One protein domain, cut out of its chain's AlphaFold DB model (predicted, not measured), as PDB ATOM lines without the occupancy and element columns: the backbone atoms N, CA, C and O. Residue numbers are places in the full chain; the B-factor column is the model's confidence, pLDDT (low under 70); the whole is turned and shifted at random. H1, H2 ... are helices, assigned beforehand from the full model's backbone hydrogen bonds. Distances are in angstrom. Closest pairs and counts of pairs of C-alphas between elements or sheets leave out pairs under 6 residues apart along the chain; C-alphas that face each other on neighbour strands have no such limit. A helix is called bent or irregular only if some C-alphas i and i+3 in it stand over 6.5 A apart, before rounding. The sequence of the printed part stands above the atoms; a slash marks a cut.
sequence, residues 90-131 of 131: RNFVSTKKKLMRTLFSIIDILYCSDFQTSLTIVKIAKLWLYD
ATOM      1  N   ARG A  90     -20.272 -21.076 -13.231       65.56
ATOM      2  CA  ARG A  90     -20.136 -19.611 -13.136       65.56
ATOM      3  C   ARG A  90     -19.144 -19.051 -14.144       65.56
ATOM      4  O   ARG A  90     -19.397 -17.965 -14.662       65.56
ATOM      5  N   ASN A  91     -18.078 -19.775 -14.474       70.75
ATOM      6  CA  ASN A  91     -17.110 -19.370 -15.489       70.75
ATOM      7  C   ASN A  91     -17.774 -19.244 -16.859       70.75
ATOM      8  O   ASN A  91     -17.536 -18.260 -17.557       70.75
ATOM      9  N   PHE A  92     -18.690 -20.144 -17.214       69.94
ATOM     10  CA  PHE A  92     -19.430 -20.036 -18.472       69.94
ATOM     11  C   PHE A  92     -20.352 -18.807 -18.509       69.94
ATOM     12  O   PHE A  92     -20.371 -18.063 -19.490       69.94
ATOM     13  N   VAL A  93     -21.072 -18.538 -17.415       71.19
ATOM     14  CA  VAL A  93     -21.963 -17.370 -17.299       71.19
ATOM     15  C   VAL A  93     -21.168 -16.061 -17.257       71.19
ATOM     16  O   VAL A  93     -21.545 -15.091 -17.914       71.19
ATOM     17  N   SER A  94     -20.063 -16.023 -16.514       73.62
ATOM     18  CA  SER A  94     -19.174 -14.864 -16.388       73.62
ATOM     19  C   SER A  94     -18.481 -14.550 -17.713       73.62
ATOM     20  O   SER A  94     -18.514 -13.406 -18.169       73.62
ATOM     21  N   THR A  95     -17.949 -15.571 -18.392       80.56
ATOM     22  CA  THR A  95     -17.284 -15.433 -19.696       80.56
ATOM     23  C   THR A  95     -18.262 -14.957 -20.763       80.56
ATOM     24  O   THR A  95     -17.975 -13.984 -21.458       80.56
ATOM     25  N   LYS A  96     -19.463 -15.550 -20.839       80.50
ATOM     26  CA  LYS A  96     -20.518 -15.085 -21.755       80.50
ATOM     27  C   LYS A  96     -20.947 -13.647 -21.467       80.50
ATOM     28  O   LYS A  96     -21.060 -12.855 -22.395       80.50
ATOM     29  N   LYS A  97     -21.143 -13.271 -20.199       81.44
ATOM     30  CA  LYS A  97     -21.501 -11.891 -19.819       81.44
ATOM     31  C   LYS A  97     -20.395 -10.890 -20.160       81.44
ATOM     32  O   LYS A  97     -20.701  -9.788 -20.608       81.44
ATOM     33  N   LYS A  98     -19.124 -11.253 -19.960       85.31
ATOM     34  CA  LYS A  98     -17.975 -10.410 -20.318       85.31
ATOM     35  C   LYS A  98     -17.888 -10.225 -21.832       85.31
ATOM     36  O   LYS A  98     -17.787  -9.091 -22.280       85.31
ATOM     37  N   LEU A  99     -18.049 -11.305 -22.598       88.00
ATOM     38  CA  LEU A  99     -18.103 -11.268 -24.060       88.00
ATOM     39  C   LEU A  99     -19.246 -10.376 -24.563       88.00
ATOM     40  O   LEU A  99     -19.015  -9.522 -25.408       88.00
ATOM     41  N   MET A 100     -20.454 -10.522 -24.007       86.50
ATOM     42  CA  MET A 100     -21.616  -9.708 -24.389       86.50
ATOM     43  C   MET A 100     -21.400  -8.217 -24.108       86.50
ATOM     44  O   MET A 100     -21.741  -7.392 -24.947       86.50
ATOM     45  N   ARG A 101     -20.786  -7.853 -22.972       86.44
ATOM     46  CA  ARG A 101     -20.434  -6.450 -22.684       86.44
ATOM     47  C   ARG A 101     -19.385  -5.907 -23.651       86.44
ATOM     48  O   ARG A 101     -19.522  -4.779 -24.109       86.44
ATOM     49  N   THR A 102     -18.364  -6.700 -23.970       90.62
ATOM     50  CA  THR A 102     -17.338  -6.310 -24.944       90.62
ATOM     51  C   THR A 102     -17.937  -6.142 -26.337       90.62
ATOM     52  O   THR A 102     -17.660  -5.144 -26.989       90.62
ATOM     53  N   LEU A 103     -18.798  -7.061 -26.780       90.81
ATOM     54  CA  LEU A 103     -19.489  -6.953 -28.066       90.81
ATOM     55  C   LEU A 103     -20.396  -5.723 -28.119       90.81
ATOM     56  O   LEU A 103     -20.342  -4.993 -29.101       90.81
ATOM     57  N   PHE A 104     -21.168  -5.451 -27.064       86.06
ATOM     58  CA  PHE A 104     -22.017  -4.261 -26.995       86.06
ATOM     59  C   PHE A 104     -21.189  -2.970 -27.060       86.06
ATOM     60  O   PHE A 104     -21.489  -2.095 -27.858       86.06
ATOM     61  N   SER A 105     -20.076  -2.901 -26.322       85.69
ATOM     62  CA  SER A 105     -19.157  -1.758 -26.379       85.69
ATOM     63  C   SER A 105     -18.501  -1.587 -27.752       85.69
ATOM     64  O   SER A 105     -18.322  -0.457 -28.193       85.69
ATOM     65  N   ILE A 106     -18.127  -2.678 -28.430       85.19
ATOM     66  CA  ILE A 106     -17.556  -2.624 -29.783       85.19
ATOM     67  C   ILE A 106     -18.610  -2.152 -30.784       85.19
ATOM     68  O   ILE A 106     -18.307  -1.316 -31.627       85.19
ATOM     69  N   ILE A 107     -19.841  -2.657 -30.679       82.62
ATOM     70  CA  ILE A 107     -20.969  -2.199 -31.492       82.62
ATOM     71  C   ILE A 107     -21.183  -0.705 -31.245       82.62
ATOM     72  O   ILE A 107     -21.126   0.051 -32.198       82.62
ATOM     73  N   ASP A 108     -21.302  -0.240 -30.003       77.81
ATOM     74  CA  ASP A 108     -21.462   1.191 -29.713       77.81
ATOM     75  C   ASP A 108     -20.341   2.045 -30.332       77.81
ATOM     76  O   ASP A 108     -20.626   3.072 -30.939       77.81
ATOM     77  N   ILE A 109     -19.078   1.607 -30.265       75.75
ATOM     78  CA  ILE A 109     -17.933   2.305 -30.883       75.75
ATOM     79  C   ILE A 109     -18.038   2.328 -32.419       75.75
ATOM     80  O   ILE A 109     -17.815   3.368 -33.045       75.75
ATOM     81  N   LEU A 110     -18.401   1.201 -33.035       71.44
ATOM     82  CA  LEU A 110     -18.567   1.087 -34.486       71.44
ATOM     83  C   LEU A 110     -19.782   1.885 -34.986       71.44
ATOM     84  O   LEU A 110     -19.729   2.480 -36.056       71.44
ATOM     85  N   TYR A 111     -20.848   1.963 -34.192       63.41
ATOM     86  CA  TYR A 111     -22.066   2.714 -34.499       63.41
ATOM     87  C   TYR A 111     -21.966   4.204 -34.171       63.41
ATOM     88  O   TYR A 111     -22.669   5.009 -34.779       63.41
ATOM     89  N   CYS A 112     -21.052   4.597 -33.283       56.31
ATOM     90  CA  CYS A 112     -20.677   5.997 -33.082       56.31
ATOM     91  C   CYS A 112     -19.950   6.573 -34.315       56.31
ATOM     92  O   CYS A 112     -19.913   7.787 -34.493       56.31
ATOM     93  N   SER A 113     -19.408   5.710 -35.188       56.00
ATOM     94  CA  SER A 113     -18.708   6.119 -36.416       56.00
ATOM     95  C   SER A 113     -19.636   6.424 -37.602       56.00
ATOM     96  O   SER A 113     -19.217   7.137 -38.506       56.00
ATOM     97  N   ASP A 114     -20.892   5.956 -37.603       59.06
ATOM     98  CA  ASP A 114     -21.849   6.203 -38.692       59.06
ATOM     99  C   ASP A 114     -23.273   6.398 -38.141       59.06
ATOM    100  O   ASP A 114     -24.031   5.455 -37.906       59.06
ATOM    101  N   PHE A 115     -23.666   7.663 -37.954       56.88
ATOM    102  CA  PHE A 115     -24.953   8.081 -37.375       56.88
ATOM    103  C   PHE A 115     -26.180   7.421 -38.049       56.88
ATOM    104  O   PHE A 115     -27.192   7.174 -37.390       56.88
ATOM    105  N   GLN A 116     -26.081   7.048 -39.331       54.88
ATOM    106  CA  GLN A 116     -27.175   6.482 -40.127       54.88
ATOM    107  C   GLN A 116     -27.465   4.993 -39.846       54.88
ATOM    108  O   GLN A 116     -28.603   4.551 -40.006       54.88
ATOM    109  N   THR A 117     -26.476   4.201 -39.416       57.94
ATOM    110  CA  THR A 117     -26.665   2.761 -39.148       57.94
ATOM    111  C   THR A 117     -27.272   2.513 -37.760       57.94
ATOM    112  O   THR A 117     -27.991   1.527 -37.566       57.94
ATOM    113  N   SER A 118     -27.069   3.440 -36.815       60.56
ATOM    114  CA  SER A 118     -27.537   3.353 -35.420       60.56
ATOM    115  C   SER A 118     -29.058   3.200 -35.296       60.56
ATOM    116  O   SER A 118     -29.553   2.358 -34.543       60.56
ATOM    117  N   LEU A 119     -29.818   3.932 -36.114       62.38
ATOM    118  CA  LEU A 119     -31.280   3.898 -36.105       62.38
ATOM    119  C   LEU A 119     -31.832   2.535 -36.556       62.38
ATOM    120  O   LEU A 119     -32.920   2.131 -36.142       62.38
ATOM    121  N   THR A 120     -31.080   1.813 -37.389       66.12
ATOM    122  CA  THR A 120     -31.491   0.530 -37.961       66.12
ATOM    123  C   THR A 120     -31.287  -0.613 -36.974       66.12
ATOM    124  O   THR A 120     -32.206  -1.418 -36.825       66.12
ATOM    125  N   ILE A 121     -30.173  -0.665 -36.217       68.25
ATOM    126  CA  ILE A 121     -30.085  -1.682 -35.151       68.25
ATOM    127  C   ILE A 121     -31.052  -1.370 -34.028       68.25
ATOM    128  O   ILE A 121     -31.700  -2.290 -33.555       68.25
ATOM    129  N   VAL A 122     -31.188  -0.115 -33.589       72.94
ATOM    130  CA  VAL A 122     -32.122   0.194 -32.494       72.94
ATOM    131  C   VAL A 122     -33.541  -0.243 -32.873       72.94
ATOM    132  O   VAL A 122     -34.257  -0.784 -32.035       72.94
ATOM    133  N   LYS A 123     -33.928  -0.121 -34.150       74.06
ATOM    134  CA  LYS A 123     -35.187  -0.682 -34.668       74.06
ATOM    135  C   LYS A 123     -35.225  -2.214 -34.644       74.06
ATOM    136  O   LYS A 123     -36.231  -2.762 -34.209       74.06
ATOM    137  N   ILE A 124     -34.162  -2.900 -35.066       76.06
ATOM    138  CA  ILE A 124     -34.097  -4.375 -35.079       76.06
ATOM    139  C   ILE A 124     -34.051  -4.955 -33.655       76.06
ATOM    140  O   ILE A 124     -34.768  -5.902 -33.355       76.06
ATOM    141  N   ALA A 125     -33.277  -4.359 -32.750       77.75
ATOM    142  CA  ALA A 125     -33.206  -4.737 -31.342       77.75
ATOM    143  C   ALA A 125     -34.544  -4.501 -30.628       77.75
ATOM    144  O   ALA A 125     -34.939  -5.305 -29.793       77.75
ATOM    145  N   LYS A 126     -35.277  -3.436 -30.985       77.69
ATOM    146  CA  LYS A 126     -36.627  -3.188 -30.463       77.69
ATOM    147  C   LYS A 126     -37.657  -4.175 -31.023       77.69
ATOM    148  O   LYS A 126     -38.551  -4.562 -30.284       77.69
ATOM    149  N   LEU A 127     -37.501  -4.610 -32.276       74.81
ATOM    150  CA  LEU A 127     -38.282  -5.701 -32.879       74.81
ATOM    151  C   LEU A 127     -38.032  -7.045 -32.184       74.81
ATOM    152  O   LEU A 127     -38.965  -7.812 -32.020       74.81
ATOM    153  N   TRP A 128     -36.807  -7.303 -31.729       72.81
ATOM    154  CA  TRP A 128     -36.448  -8.537 -31.016       72.81
ATOM    155  C   TRP A 128     -36.803  -8.537 -29.519       72.81
ATOM    156  O   TRP A 128     -36.692  -9.570 -28.870       72.81
ATOM    157  N   LEU A 129     -37.161  -7.384 -28.947       71.56
ATOM    158  CA  LEU A 129     -37.491  -7.238 -27.521       71.56
ATOM    159  C   LEU A 129     -39.008  -7.142 -27.265       71.56
ATOM    160  O   LEU A 129     -39.427  -7.139 -26.110       71.56
ATOM    161  N   TYR A 130     -39.812  -7.001 -28.322       59.72
ATOM    162  CA  TYR A 130     -41.275  -6.856 -28.270       59.72
ATOM    163  C   TYR A 130     -42.028  -7.968 -29.023       59.72
ATOM    164  O   TYR A 130     -43.247  -7.864 -29.169       59.72
ATOM    165  N   ASP A 131     -41.314  -9.005 -29.464       49.91
ATOM    166  CA  ASP A 131     -41.843 -10.299 -29.920       49.91
ATOM    167  C   ASP A 131     -41.483 -11.362 -28.867       49.91
ATOM    168  O   ASP A 131     -42.364 -12.174 -28.504       49.91
TER     169      ASP A 131
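AT A GLANCE: This is residues 90 to 131 of the 131 residues of the protein "Myeloid leukemia factor 1" of Cricetulus griseus (UniProt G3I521). Two helices meet near their ends as an open V, with a longer arm, H1, and a shorter arm, H2, that folds back from the corner at residues 113 and 114. The V is flat, spanning 38 by 28 by 6 A, and its arms draw away from each other toward their far ends. The printed part has 42 residues with two named helices, H1 then H2, and no named strand, and its class is all helix. It is loose, with a radius of gyration of the C-alphas of 12.8 A.

HOW THE PARTS SIT: Start with H1, residues 90 to 112, and go on through a tight link of 2 residues to H2, residues 115 to 129. Look at the C-alphas of Tyr 111 and Ser 118, the closest of the two helices, 5.6 A apart. H1 and H2 touch only at the corner by their link, and only just, with 3 pairs of C-alphas within 8 A; H1 touches with residues 111 to 112 alone, H2 with residues 117 to 118 alone. They run opposite ways at a steep tilt of 37 degrees, only just steep. Every O i to N i+4 pair is within hydrogen-bond range in H1, and 9 of 11 are in H2.

IN THESE COORDINATES: Find C-alpha 90 at (-20.136, -19.611, -13.136); from there H1 runs 32.5 A to C-alpha 112 at (-20.677, 5.997, -33.082). H2 runs 22.1 A from C-alpha 115 to C-alpha 129 at (-37.491, -7.238, -27.521). H2 is neither bent nor irregular, but only just: C-alphas 116 and 119 are 6.3 A apart.

THE WHOLE: The C-alphas of Arg 90 and Gln 116 are the two farthest apart, 38.2 A. The printed part has no cut and ends at Asp 131, the chain's last residue. In the B-factor column of this model, find pLDDT under 70 at residues 90, 92, 111 to 121 and 130 to 131; the mean of the printed part is 72.7.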